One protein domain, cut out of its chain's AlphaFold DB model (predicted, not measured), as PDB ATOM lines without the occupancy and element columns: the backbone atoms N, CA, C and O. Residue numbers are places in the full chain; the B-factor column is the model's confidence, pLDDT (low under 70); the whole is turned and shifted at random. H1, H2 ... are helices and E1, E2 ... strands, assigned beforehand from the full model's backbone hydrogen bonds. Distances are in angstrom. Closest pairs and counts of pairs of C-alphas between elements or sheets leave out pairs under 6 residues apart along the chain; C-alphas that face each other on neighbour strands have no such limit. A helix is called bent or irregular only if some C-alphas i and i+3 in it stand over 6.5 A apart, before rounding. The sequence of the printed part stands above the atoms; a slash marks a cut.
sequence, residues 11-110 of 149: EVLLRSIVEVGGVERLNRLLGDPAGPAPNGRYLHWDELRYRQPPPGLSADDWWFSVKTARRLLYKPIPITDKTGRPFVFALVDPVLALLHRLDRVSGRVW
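Overview. This is residues 11 to 110 of the 149 residues of an uncharacterized protein of Allochromatium palmeri (UniProt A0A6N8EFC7). A loose helical body has H3 in its middle, with the two arms of the bent helix H1 packed as a V on residues 60 to 65 of H3 and little H2 beside its beginning. A two-stranded hairpin, E1 and E2, follows the last residues of H3, and from there H4 leads away as an arm; residues 96 to 110, of which 96 to 109 belong to H4, stick out. The 100 printed residues hold four named helices and two strands, in the order H1 H2 H3 E1 E2 H4, with the sheet E1 - E2 antiparallel and the class mostly helix. The whole is loose, with a radius of gyration of the C-alphas of 16.7 A, and spans 55 by 37 by 22 A, only just elongated.

Arrangement. Start at residues 11 to 31, assigned by hydrogen bonds as one helix, H1, but bent: C-alphas 20 and 23 are 9.6 A apart. Its arms, H1a of residues 11 to 20 and H1b of residues 23 to 31, touch at a steep tilt of 56 degrees, opposite ways, closest at the C-alphas of Ile 17 and Leu 26, 6.5 A. Look next at H3, residues 59 to 71: it touches H1a with residues 60 to 64 alone, closest at the C-alphas of Leu 13 and Phe 64, 6.9 A, at a steep tilt of 51 degrees. It touches H1b with residues 61 to 65 alone, closest at the C-alphas of Leu 29 and Ser 65, 5.9 A, at a steep tilt of 63 degrees. H2, residues 45 to 48, only just touches H3, with 3 pairs of C-alphas within 8 A, the closest those of Leu 48 and Ala 59, 7.0 A. E1, residues 74 to 80, and E2, residues 86 to 90, form an antiparallel hairpin at 148 degrees; find N 75 and O 89, and N 77 and O 87, each 2.9 A apart. H4, residues 93 to 109, touches no helix. Every O i to N i+4 pair is within hydrogen-bond range in H1a, H1b and H3, and 12 of 13 in H4; H2 is too short for one.

Along the chain. Find C-alpha 11 at (28.460, 27.047, 197.643), where H1a begins its 14.4 A; H1b covers 11.8 A. H3 runs 17.9 A from C-alpha 59 at (43.589, 26.932, 193.418). E1 measures 14.6 A and E2 13.3 A. H4 runs 24.6 A to C-alpha 109 at (39.847, 4.365, 159.710).

Size, cuts and confidence. The C-alphas farthest apart, those of Glu 19 and Trp 110, are 55.9 A apart. The printed part has no cut, and its long link is H1 to H2. Confidence is low, under 70, at residues 32 to 34 and 107 to 110.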
ATOM      1  N   GLU A  11      29.155  26.160 196.704       89.38
ATOM      2  CA  GLU A  11      28.460  27.047 197.643       89.38
ATOM      3  C   GLU A  11      29.313  27.371 198.865       89.38
ATOM      4  O   GLU A  11      29.294  28.500 199.348       89.38
ATOM      5  N   VAL A  12      30.093  26.399 199.342       90.75
ATOM      6  CA  VAL A  12      31.040  26.614 200.443       90.75
ATOM      7  C   VAL A  12      32.135  27.581 199.999       90.75
ATOM      8  O   VAL A  12      32.420  28.537 200.713       90.75
ATOM      9  N   LEU A  13      32.669  27.394 198.787       89.69
ATOM     10  CA  LEU A  13      33.650  28.311 198.204       89.69
ATOM     11  C   LEU A  13      33.099  29.728 198.033       89.69
ATOM     12  O   LEU A  13      33.775  30.697 198.370       89.69
ATOM     13  N   LEU A  14      31.861  29.858 197.544       89.38
ATOM     14  CA  LEU A  14      31.209  31.158 197.401       89.38
ATOM     15  C   LEU A  14      31.135  31.888 198.745       89.38
ATOM     16  O   LEU A  14      31.499  33.060 198.820       89.38
ATOM     17  N   ARG A  15      30.696  31.194 199.804       90.75
ATOM     18  CA  ARG A  15      30.625  31.773 201.153       90.75
ATOM     19  C   ARG A  15      31.999  32.229 201.630       90.75
ATOM     20  O   ARG A  15      32.133  33.389 202.000       90.75
ATOM     21  N   SER A  16      33.025  31.382 201.513       89.56
ATOM     22  CA  SER A  16      34.380  31.754 201.939       89.56
ATOM     23  C   SER A  16      34.950  32.941 201.155       89.56
ATOM     24  O   SER A  16      35.610  33.801 201.729       89.56
ATOM     25  N   ILE A  17      34.675  33.032 199.848       88.56
ATOM     26  CA  ILE A  17      35.132  34.151 199.008       88.56
ATOM     27  C   ILE A  17      34.504  35.466 199.481       88.56
ATOM     28  O   ILE A  17      35.203  36.477 199.606       88.56
ATOM     29  N   VAL A  18      33.195  35.449 199.747       90.00
ATOM     30  CA  VAL A  18      32.443  36.626 200.196       90.00
ATOM     31  C   VAL A  18      32.828  37.020 201.625       90.00
ATOM     32  O   VAL A  18      32.963  38.208 201.896       90.00
ATOM     33  N   GLU A  19      33.067  36.063 202.520       89.50
ATOM     34  CA  GLU A  19      33.514  36.337 203.894       89.50
ATOM     35  C   GLU A  19      34.903  36.988 203.942       89.50
ATOM     36  O   GLU A  19      35.120  37.921 204.712       89.50
ATOM     37  N   VAL A  20      35.842  36.532 203.108       85.50
ATOM     38  CA  VAL A  20      37.232  37.016 203.132       85.50
ATOM     39  C   VAL A  20      37.404  38.356 202.415       85.50
ATOM     40  O   VAL A  20      38.192  39.193 202.853       85.50
ATOM     41  N   GLY A  21      36.732  38.557 201.281       80.06
ATOM     42  CA  GLY A  21      36.992  39.704 200.400       80.06
ATOM     43  C   GLY A  21      35.751  40.423 199.887       80.06
ATOM     44  O   GLY A  21      35.873  41.288 199.016       80.06
ATOM     45  N   GLY A  22      34.570  40.068 200.392       88.50
ATOM     46  CA  GLY A  22      33.311  40.685 200.007       88.50
ATOM     47  C   GLY A  22      32.944  40.487 198.536       88.50
ATOM     48  O   GLY A  22      33.470  39.634 197.815       88.50
ATOM     49  N   VAL A  23      32.013  41.324 198.085       86.62
ATOM     50  CA  VAL A  23      31.483  41.309 196.714       86.62
ATOM     51  C   VAL A  23      32.544  41.736 195.692       86.62
ATOM     52  O   VAL A  23      32.562  41.218 194.581       86.62
ATOM     53  N   GLU A  24      33.488  42.599 196.070       87.31
ATOM     54  CA  GLU A  24      34.567  43.051 195.180       87.31
ATOM     55  C   GLU A  24      35.511  41.918 194.771       87.31
ATOM     56  O   GLU A  24      35.876  41.787 193.598       87.31
ATOM     57  N   ARG A  25      35.880  41.042 195.718       85.44
ATOM     58  CA  ARG A  25      36.668  39.844 195.397       85.44
ATOM     59  C   ARG A  25      35.889  38.927 194.461       85.44
ATOM     60  O   ARG A  25      36.453  38.453 193.480       85.44
ATOM     61  N   LEU A  26      34.605  38.709 194.738       87.56
ATOM     62  CA  LEU A  26      33.744  37.884 193.893       87.56
ATOM     63  C   LEU A  26      33.655  38.438 192.462       87.56
ATOM     64  O   LEU A  26      33.859  37.691 191.507       87.56
ATOM     65  N   ASN A  27      33.423  39.744 192.312       87.12
ATOM     66  CA  ASN A  27      33.369  40.411 191.012       87.12
ATOM     67  C   ASN A  27      34.680  40.251 190.241       87.12
ATOM     68  O   ASN A  27      34.648  39.980 189.045       87.12
ATOM     69  N   ARG A  28      35.834  40.333 190.914       85.62
ATOM     70  CA  ARG A  28      37.138  40.092 190.280       85.62
ATOM     71  C   ARG A  28      37.275  38.661 189.757       85.62
ATOM     72  O   ARG A  28      37.715  38.469 188.630       85.62
ATOM     73  N   LEU A  29      36.868  37.666 190.548       85.62
ATOM     74  CA  LEU A  29      36.939  36.250 190.160       85.62
ATOM     75  C   LEU A  29      36.033  35.903 188.977       85.62
ATOM     76  O   LEU A  29      36.351  35.000 188.203       85.62
ATOM     77  N   LEU A  30      34.893  36.583 188.864       83.44
ATOM     78  CA  LEU A  30      33.943  36.390 187.770       83.44
ATOM     79  C   LEU A  30      34.273  37.259 186.546       83.44
ATOM     80  O   LEU A  30      33.950  36.867 185.427       83.44
ATOM     81  N   GLY A  31      34.901  38.416 186.764       76.06
ATOM     82  CA  GLY A  31      35.257  39.399 185.742       76.06
ATOM     83  C   GLY A  31      36.567  39.112 185.009       76.06
ATOM     84  O   GLY A  31      36.717  39.578 183.883       76.06
ATOM     85  N   ASP A  32      37.478  38.329 185.597       67.75
ATOM     86  CA  ASP A  32      38.682  37.816 184.925       67.75
ATOM     87  C   ASP A  32      38.526  36.314 184.619       67.75
ATOM     88  O   ASP A  32      38.912  35.442 185.411       67.75
ATOM     89  N   PRO A  33      37.855  35.963 183.509       61.34
ATOM     90  CA  PRO A  33      37.523  34.587 183.234       61.34
ATOM     91  C   PRO A  33      38.772  33.830 182.781       61.34
ATOM     92  O   PRO A  33      39.157  33.853 181.615       61.34
ATOM     93  N   ALA A  34      39.251  32.941 183.653       68.81
ATOM     94  CA  ALA A  34      39.941  31.721 183.226       68.81
ATOM     95  C   ALA A  34      39.118  30.922 182.182       68.81
ATOM     96  O   ALA A  34      39.639  30.041 181.498       68.81
ATOM     97  N   GLY A  35      37.820  31.227 182.075       82.19
ATOM     98  CA  GLY A  35      36.885  30.619 181.154       82.19
ATOM     99  C   GLY A  35      36.527  29.191 181.566       82.19
ATOM    100  O   GLY A  35      37.060  28.630 182.528       82.19
ATOM    101  N   PRO A  36      35.609  28.551 180.832       84.69
ATOM    102  CA  PRO A  36      35.238  27.161 181.089       84.69
ATOM    103  C   PRO A  36      36.388  26.173 180.785       84.69
ATOM    104  O   PRO A  36      36.374  25.035 181.270       84.69
ATOM    105  N   ALA A  37      37.396  26.597 180.015       85.38
ATOM    106  CA  ALA A  37      38.604  25.841 179.697       85.38
ATOM    107  C   ALA A  37      39.862  26.732 179.760       85.38
ATOM    108  O   ALA A  37      40.289  27.258 178.727       85.38
ATOM    109  N   PRO A  38      40.479  26.879 180.945       84.19
ATOM    110  CA  PRO A  38      41.717  27.637 181.086       84.19
ATOM    111  C   PRO A  38      42.815  27.118 180.159       84.19
ATOM    112  O   PRO A  38      42.990  25.907 179.990       84.19
ATOM    113  N   ASN A  39      43.566  28.049 179.565       81.69
ATOM    114  CA  ASN A  39      44.652  27.772 178.616       81.69
ATOM    115  C   ASN A  39      44.220  26.899 177.422       81.69
ATOM    116  O   ASN A  39      45.010  26.103 176.913       81.69
ATOM    117  N   GLY A  40      42.948  26.985 177.015       83.25
ATOM    118  CA  GLY A  40      42.399  26.191 175.915       83.25
ATOM    119  C   GLY A  40      42.357  24.688 176.201       83.25
ATOM    120  O   GLY A  40      42.297  23.884 175.272       83.25
ATOM    121  N   ARG A  41      42.414  24.273 177.474       84.75
ATOM    122  CA  ARG A  41      42.397  22.861 177.874       84.75
ATOM    123  C   ARG A  41      41.270  22.577 178.853       84.75
ATOM    124  O   ARG A  41      40.960  23.364 179.745       84.75
ATOM    125  N   TYR A  42      40.678  21.393 178.721       87.44
ATOM    126  CA  TYR A  42      39.735  20.898 179.715       87.44
ATOM    127  C   TYR A  42      40.501  20.404 180.946       87.44
ATOM    128  O   TYR A  42      40.961  19.266 180.987       87.44
ATOM    129  N   LEU A  43      40.667  21.279 181.939       88.00
ATOM    130  CA  LEU A  43      41.300  20.920 183.208       88.00
ATOM    131  C   LEU A  43      40.264  20.362 184.190       88.00
ATOM    132  O   LEU A  43      39.270  21.027 184.514       88.00
ATOM    133  N   HIS A  44      40.483  19.132 184.653       88.62
ATOM    134  CA  HIS A  44      39.735  18.551 185.766       88.62
ATOM    135  C   HIS A  44      40.250  19.105 187.107       88.62
ATOM    136  O   HIS A  44      41.400  19.529 187.184       88.62
ATOM    137  N   TRP A  45      39.426  19.079 188.164       89.00
ATOM    138  CA  TRP A  45      39.811  19.542 189.511       89.00
ATOM    139  C   TRP A  45      41.133  18.928 189.980       89.00
ATOM    140  O   TRP A  45      42.039  19.629 190.420       89.00
ATOM    141  N   ASP A  46      41.251  17.613 189.806       86.31
ATOM    142  CA  ASP A  46      42.419  16.859 190.251       86.31
ATOM    143  C   ASP A  46      43.708  17.294 189.538       86.31
ATOM    144  O   ASP A  46      44.779  17.212 190.117       86.31
ATOM    145  N   GLU A  47      43.613  17.817 188.313       87.38
ATOM    146  CA  GLU A  47      44.760  18.406 187.620       87.38
ATOM    147  C   GLU A  47      44.987  19.873 187.988       87.38
ATOM    148  O   GLU A  47      46.128  20.324 188.060       87.38
ATOM    149  N   LEU A  48      43.905  20.636 188.166       88.44
ATOM    150  CA  LEU A  48      43.961  22.076 188.399       88.44
ATOM    151  C   LEU A  48      44.646  22.397 189.731       88.44
ATOM    152  O   LEU A  48      45.467  23.307 189.777       88.44
ATOM    153  N   ARG A  49      44.400  21.598 190.775       87.25
ATOM    154  CA  ARG A  49      44.997  21.791 192.108       87.25
ATOM    155  C   ARG A  49      46.524  21.664 192.162       87.25
ATOM    156  O   ARG A  49      47.136  22.174 193.091       87.25
ATOM    157  N   TYR A  50      47.135  20.975 191.197       86.62
ATOM    158  CA  TYR A  50      48.596  20.842 191.103       86.62
ATOM    159  C   TYR A  50      49.228  21.873 190.163       86.62
ATOM    160  O   TYR A  50      50.447  21.889 189.999       86.62
ATOM    161  N   ARG A  51      48.419  22.710 189.505       86.31
ATOM    162  CA  ARG A  51      48.920  23.765 188.623       86.31
ATOM    163  C   ARG A  51      49.072  25.072 189.379       86.31
ATOM    164  O   ARG A  51      48.391  25.317 190.367       86.31
ATOM    165  N   GLN A  52      49.978  25.910 188.885       82.81
ATOM    166  CA  GLN A  52      50.144  27.251 189.422       82.81
ATOM    167  C   GLN A  52      48.926  28.098 189.030       82.81
ATOM    168  O   GLN A  52      48.646  28.215 187.832       82.81
ATOM    169  N   PRO A  53      48.177  28.633 190.010       84.12
ATOM    170  CA  PRO A  53      47.075  29.534 189.729       84.12
ATOM    171  C   PRO A  53      47.600  30.881 189.206       84.12
ATOM    172  O   PRO A  53      48.770  31.217 189.421       84.12
ATOM    173  N   PRO A  54      46.749  31.673 188.530       81.50
ATOM    174  CA  PRO A  54      47.081  33.046 188.167       81.50
ATOM    175  C   PRO A  54      47.495  33.887 189.393       81.50
ATOM    176  O   PRO A  54      47.039  33.607 190.508       81.50
ATOM    177  N   PRO A  55      48.335  34.926 189.212       79.38
ATOM    178  CA  PRO A  55      48.810  35.757 190.315       79.38
ATOM    179  C   PRO A  55      47.659  36.308 191.167       79.38
ATOM    180  O   PRO A  55      46.725  36.914 190.651       79.38
ATOM    181  N   GLY A  56      47.735  36.108 192.485       79.44
ATOM    182  CA  GLY A  56      46.725  36.592 193.432       79.44
ATOM    183  C   GLY A  56      45.499  35.686 193.612       79.44
ATOM    184  O   GLY A  56      44.607  36.049 194.382       79.44
ATOM    185  N   LEU A  57      45.459  34.516 192.962       84.12
ATOM    186  CA  LEU A  57      44.404  33.512 193.128       84.12
ATOM    187  C   LEU A  57      44.916  32.261 193.845       84.12
ATOM    188  O   LEU A  57      46.039  31.812 193.618       84.12
ATOM    189  N   SER A  58      44.068  31.663 194.679       88.12
ATOM    190  CA  SER A  58      44.271  30.291 195.150       88.12
ATOM    191  C   SER A  58      43.762  29.276 194.116       88.12
ATOM    192  O   SER A  58      43.013  29.619 193.196       88.12
ATOM    193  N   ALA A  59      44.136  28.000 194.261       88.56
ATOM    194  CA  ALA A  59      43.589  26.932 193.418       88.56
ATOM    195  C   ALA A  59      42.057  26.809 193.553       88.56
ATOM    196  O   ALA A  59      41.377  26.492 192.577       88.56
ATOM    197  N   ASP A  60      41.522  27.113 194.736       89.88
ATOM    198  CA  ASP A  60      40.091  27.095 195.030       89.88
ATOM    199  C   ASP A  60      39.359  28.260 194.359       89.88
ATOM    200  O   ASP A  60      38.322  28.046 193.730       89.88
ATOM    201  N   ASP A  61      39.927  29.470 194.410       89.19
ATOM    202  CA  ASP A  61      39.405  30.637 193.686       89.19
ATOM    203  C   ASP A  61      39.399  30.378 192.175       89.19
ATOM    204  O   ASP A  61      38.417  30.635 191.476       89.19
ATOM    205  N   TRP A  62      40.492  29.809 191.663       89.44
ATOM    206  CA  TRP A  62      40.602  29.478 190.249       89.44
ATOM    207  C   TRP A  62      39.588  28.402 189.843       89.44
ATOM    208  O   TRP A  62      38.916  28.524 188.812       89.44
ATOM    209  N   TRP A  63      39.418  27.368 190.671       91.19
ATOM    210  CA  TRP A  63      38.393  26.350 190.465       91.19
ATOM    211  C   TRP A  63      36.983  26.937 190.511       91.19
ATOM    212  O   TRP A  63      36.157  26.569 189.673       91.19
ATOM    213  N   PHE A  64      36.712  27.866 191.431       91.50
ATOM    214  CA  PHE A  64      35.434  28.565 191.529       91.50
ATOM    215  C   PHE A  64      35.096  29.285 190.218       91.50
ATOM    216  O   PHE A  64      34.011  29.065 189.669       91.50
ATOM    217  N   SER A  65      36.029  30.064 189.662       90.25
ATOM    218  CA  SER A  65      35.833  30.765 188.385       90.25
ATOM    219  C   SER A  65      35.568  29.792 187.231       90.25
ATOM    220  O   SER A  65      34.581  29.932 186.503       90.25
ATOM    221  N   VAL A  66      36.387  28.741 187.096       90.38
ATOM    222  CA  VAL A  66      36.242  27.735 186.024       90.38
ATOM    223  C   VAL A  66      34.923  26.970 186.148       90.38
ATOM    224  O   VAL A  66      34.211  26.760 185.160       90.38
ATOM    225  N   LYS A  67      34.572  26.530 187.360       90.62
ATOM    226  CA  LYS A  67      33.355  25.757 187.618       90.62
ATOM    227  C   LYS A  67      32.104  26.606 187.400       90.62
ATOM    228  O   LYS A  67      31.139  26.092 186.833       90.62
ATOM    229  N   THR A  68      32.142  27.882 187.780       90.75
ATOM    230  CA  THR A  68      31.055  28.837 187.531       90.75
ATOM    231  C   THR A  68      30.862  29.072 186.036       90.75
ATOM    232  O   THR A  68      29.745  28.917 185.543       90.75
ATOM    233  N   ALA A  69      31.943  29.299 185.283       89.88
ATOM    234  CA  ALA A  69      31.875  29.430 183.827       89.88
ATOM    235  C   ALA A  69      31.298  28.170 183.153       89.88
ATOM    236  O   ALA A  69      30.466  28.261 182.254       89.88
ATOM    237  N   ARG A  70      31.674  26.969 183.620       90.12
ATOM    238  CA  ARG A  70      31.108  25.704 183.109       90.12
ATOM    239  C   ARG A  70      29.629  25.537 183.432       90.12
ATOM    240  O   ARG A  70      28.914  24.955 182.623       90.12
ATOM    241  N   ARG A  71      29.177  26.013 184.595       90.12
ATOM    242  CA  ARG A  71      27.777  25.894 185.025       90.12
ATOM    243  C   ARG A  71      26.824  26.609 184.068       90.12
ATOM    244  O   ARG A  71      25.732  26.105 183.839       90.12
ATOM    245  N   LEU A  72      27.265  27.712 183.460       88.50
ATOM    246  CA  LEU A  72      26.508  28.436 182.430       88.50
ATOM    247  C   LEU A  72      26.312  27.622 181.138       88.50
ATOM    248  O   LEU A  72      25.386  27.886 180.382       88.50
ATOM    249  N   LEU A  73      27.156  26.616 180.894       90.38
ATOM    250  CA  LEU A  73      27.107  25.758 179.706       90.38
ATOM    251  C   LEU A  73      26.399  24.419 179.958       90.38
ATOM    252  O   LEU A  73      26.396  23.556 179.077       90.38
ATOM    253  N   TYR A  74      25.849  24.205 181.156       92.19
ATOM    254  CA  TYR A  74      25.229  22.934 181.508       92.19
ATOM    255  C   TYR A  74      23.941  22.694 180.741       92.19
ATOM    256  O   TYR A  74      22.986  23.464 180.808       92.19
ATOM    257  N   LYS A  75      23.919  21.558 180.050       91.19
ATOM    258  CA  LYS A  75      22.740  21.011 179.401       91.19
ATOM    259  C   LYS A  75      22.290  19.780 180.185       91.19
ATOM    260  O   LYS A  75      23.114  18.888 180.412       91.19
ATOM    261  N   PRO A  76      21.027  19.729 180.639       92.12
ATOM    262  CA  PRO A  76      20.493  18.538 181.275       92.12
ATOM    263  C   PRO A  76      20.326  17.418 180.246       92.12
ATOM    264  O   PRO A  76      20.054  17.672 179.073       92.12
ATOM    265  N   ILE A  77      20.470  16.177 180.700       92.50
ATOM    266  CA  ILE A  77      20.114  14.979 179.931       92.50
ATOM    267  C   ILE A  77      18.890  14.306 180.559       92.50
ATOM    268  O   ILE A  77      18.660  14.479 181.758       92.50
ATOM    269  N   PRO A  78      18.104  13.528 179.790       91.44
ATOM    270  CA  PRO A  78      16.889  12.867 180.275       91.44
ATOM    271  C   PRO A  78      17.207  11.621 181.125       91.44
ATOM    272  O   PRO A  78      16.615  10.562 180.951       91.44
ATOM    273  N   ILE A  79      18.190  11.728 182.017       94.12
ATOM    274  CA  ILE A  79      18.579  10.704 182.984       94.12
ATOM    275  C   ILE A  79      18.699  11.408 184.332       94.12
ATOM    276  O   ILE A  79      19.295  12.485 184.423       94.12
ATOM    277  N   THR A  80      18.151  10.798 185.374       94.38
ATOM    278  CA  THR A  80      18.158  11.331 186.736       94.38
ATOM    279  C   THR A  80      18.905  10.406 187.686       94.38
ATOM    280  O   THR A  80      18.980   9.193 187.489       94.38
ATOM    281  N   ASP A  81      19.491  10.995 188.722       90.69
ATOM    282  CA  ASP A  81      20.014  10.260 189.869       90.69
ATOM    283  C   ASP A  81      18.864   9.740 190.762       90.69
ATOM    284  O   ASP A  81      17.713  10.162 190.633       90.69
ATOM    285  N   LYS A  82      19.176   8.869 191.731       92.31
ATOM    286  CA  LYS A  82      18.247   8.316 192.738       92.31
ATOM    287  C   LYS A  82      17.495   9.386 193.535       92.31
ATOM    288  O   LYS A  82      16.449   9.112 194.108       92.31
ATOM    289  N   THR A  83      18.042  10.598 193.581       90.25
ATOM    290  CA  THR A  83      17.464  11.771 194.247       90.25
ATOM    291  C   THR A  83      16.610  12.643 193.316       90.25
ATOM    292  O   THR A  83      16.183  13.726 193.711       90.25
ATOM    293  N   GLY A  84      16.381  12.215 192.068       88.44
ATOM    294  CA  GLY A  84      15.592  12.941 191.067       88.44
ATOM    295  C   GLY A  84      16.337  14.087 190.374       88.44
ATOM    296  O   GLY A  84      15.755  14.787 189.548       88.44
ATOM    297  N   ARG A  85      17.625  14.294 190.671       89.00
ATOM    298  CA  ARG A  85      18.431  15.353 190.046       89.00
ATOM    299  C   ARG A  85      18.862  14.934 188.636       89.00
ATOM    300  O   ARG A  85      19.435  13.852 188.504       89.00
ATOM    301  N   PRO A  86      18.630  15.754 187.596       90.38
ATOM    302  CA  PRO A  86      19.069  15.426 186.248       90.38
ATOM    303  C   PRO A  86      20.594  15.441 186.168       90.38
ATOM    304  O   PRO A  86      21.257  16.315 186.737       90.38
ATOM    305  N   PHE A  87      21.151  14.494 185.423       91.81
ATOM    306  CA  PHE A  87      22.543  14.582 185.015       91.81
ATOM    307  C   PHE A  87      22.721  15.756 184.049       91.81
ATOM    308  O   PHE A  87      21.821  16.113 183.286       91.81
ATOM    309  N   VAL A  88      23.903  16.367 184.087       92.06
ATOM    310  CA  VAL A  88      24.248  17.522 183.257       92.06
ATOM    311  C   VAL A  88      25.607  17.321 182.612       92.06
ATOM    312  O   VAL A  88      26.492  16.682 183.184       92.06
ATOM    313  N   PHE A  89      25.798  17.919 181.442       90.50
ATOM    314  CA  PHE A  89      27.097  17.993 180.780       90.50
ATOM    315  C   PHE A  89      27.354  19.410 180.265       90.50
ATOM    316  O   PHE A  89      26.416  20.158 180.003       90.50
ATOM    317  N   ALA A  90      28.627  19.778 180.116       89.50
ATOM    318  CA  ALA A  90      29.051  21.011 179.451       89.50
ATOM    319  C   ALA A  90      29.789  20.668 178.159       89.50
ATOM    320  O   ALA A  90      30.675  19.811 178.163       89.50
ATOM    321  N   LEU A  91      29.484  21.394 177.083       86.31
ATOM    322  CA  LEU A  91      30.283  21.389 175.860       86.31
ATOM    323  C   LEU A  91      31.173  22.620 175.862       86.31
ATOM    324  O   LEU A  91      30.702  23.729 175.638       86.31
ATOM    325  N   VAL A  92      32.453  22.411 176.154       89.31
ATOM    326  CA  VAL A  92      33.461  23.473 176.129       89.31
ATOM    327  C   VAL A  92      34.253  23.375 174.828       89.31
ATOM    328  O   VAL A  92      34.517  22.268 174.361       89.31
ATOM    329  N   ASP A  93      34.684  24.505 174.277       87.38
ATOM    330  CA  ASP A  93      35.372  24.592 172.980       87.38
ATOM    331  C   ASP A  93      36.486  23.557 172.741       87.38
ATOM    332  O   ASP A  93      36.454  22.898 171.700       87.38
ATOM    333  N   PRO A  94      37.438  23.298 173.663       88.56
ATOM    334  CA  PRO A  94      38.465  22.292 173.403       88.56
ATOM    335  C   PRO A  94      37.922  20.864 173.388       88.56
ATOM    336  O   PRO A  94      38.503  20.004 172.730       88.56
ATOM    337  N   VAL A  95      36.808  20.593 174.076       87.81
ATOM    338  CA  VAL A  95      36.129  19.291 174.000       87.81
ATOM    339  C   VAL A  95      35.496  19.124 172.620       87.81
ATOM    340  O   VAL A  95      35.647  18.068 172.013       87.81
ATOM    341  N   LEU A  96      34.860  20.172 172.088       89.50
ATOM    342  CA  LEU A  96      34.297  20.168 170.733       89.50
ATOM    343  C   LEU A  96      35.384  20.033 169.661       89.50
ATOM    344  O   LEU A  96      35.240  19.235 168.738       89.50
ATOM    345  N   ALA A  97      36.498  20.752 169.804       89.31
ATOM    346  CA  ALA A  97      37.637  20.643 168.895       89.31
ATOM    347  C   ALA A  97      38.250  19.231 168.913       89.31
ATOM    348  O   ALA A  97      38.588  18.681 167.860       89.31
ATOM    349  N   LEU A  98      38.368  18.623 170.098       88.25
ATOM    350  CA  LEU A  98      38.848  17.252 170.242       88.25
ATOM    351  C   LEU A  98      37.874  16.247 169.618       88.25
ATOM    352  O   LEU A  98      38.321  15.362 168.890       88.25
ATOM    353  N   LEU A  99      36.569  16.406 169.850       89.00
ATOM    354  CA  LEU A  99      35.535  15.573 169.235       89.00
ATOM    355  C   LEU A  99      35.605  15.657 167.707       89.00
ATOM    356  O   LEU A  99      35.732  14.633 167.046       89.00
ATOM    357  N   HIS A 100      35.665  16.869 167.152       89.31
ATOM    358  CA  HIS A 100      35.810  17.073 165.713       89.31
ATOM    359  C   HIS A 100      37.073  16.397 165.152       89.31
ATOM    360  O   HIS A 100      37.058  15.802 164.071       89.31
ATOM    361  N   ARG A 101      38.191  16.450 165.889       88.25
ATOM    362  CA  ARG A 101      39.414  15.735 165.505       88.25
ATOM    363  C   ARG A 101      39.209  14.220 165.513       88.25
ATOM    364  O   ARG A 101      39.682  13.566 164.585       88.25
ATOM    365  N   LEU A 102      38.535  13.676 166.527       87.94
ATOM    366  CA  LEU A 102      38.220  12.248 166.611       87.94
ATOM    367  C   LEU A 102      37.331  11.812 165.444       87.94
ATOM    368  O   LEU A 102      37.670  10.830 164.786       87.94
ATOM    369  N   ASP A 103      36.299  12.587 165.111       86.81
ATOM    370  CA  ASP A 103      35.406  12.323 163.974       86.81
ATOM    371  C   ASP A 103      36.171  12.270 162.642       86.81
ATOM    372  O   ASP A 103      35.968  11.385 161.805       86.81
ATOM    373  N   ARG A 104      37.134  13.180 162.447       86.31
ATOM    374  CA  ARG A 104      37.990  13.192 161.247       86.31
ATOM    375  C   ARG A 104      38.948  12.007 161.152       86.31
ATOM    376  O   ARG A 104      39.438  11.734 160.052       86.31
ATOM    377  N   VAL A 105      39.295  11.372 162.270       83.69
ATOM    378  CA  VAL A 105      40.171  10.190 162.297       83.69
ATOM    379  C   VAL A 105      39.341   8.922 162.124       83.69
ATOM    380  O   VAL A 105      39.675   8.094 161.279       83.69
ATOM    381  N   SER A 106      38.233   8.792 162.853       75.44
ATOM    382  CA  SER A 106      37.340   7.631 162.777       75.44
ATOM    383  C   SER A 106      36.737   7.464 161.380       75.44
ATOM    384  O   SER A 106      36.736   6.351 160.854       75.44
ATOM    385  N   GLY A 107      36.363   8.563 160.715       68.56
ATOM    386  CA  GLY A 107      35.885   8.541 159.328       68.56
ATOM    387  C   GLY A 107      36.925   8.087 158.294       68.56
ATOM    388  O   GLY A 107      36.553   7.661 157.205       68.56
ATOM    389  N   ARG A 108      38.229   8.138 158.614       58.75
ATOM    390  CA  ARG A 108      39.300   7.617 157.737       58.75
ATOM    391  C   ARG A 108      39.650   6.161 158.022       58.75
ATOM    392  O   ARG A 108      40.070   5.455 157.112       58.75
ATOM    393  N   VAL A 109      39.520   5.733 159.278       60.59
ATOM    394  CA  VAL A 109      39.847   4.365 159.710       60.59
ATOM    395  C   VAL A 109      38.701   3.401 159.402       60.59
ATOM    396  O   VAL A 109      38.949   2.243 159.072       60.59
ATOM    397  N   TRP A 110      37.451   3.869 159.430       54.34
ATOM    398  CA  TRP A 110      36.296   3.059 159.056       54.34
ATOM    399  C   TRP A 110      36.170   2.927 157.532       54.34
ATOM    400  O   TRP A 110      35.328   3.554 156.887       54.34
TER     401      TRP A 110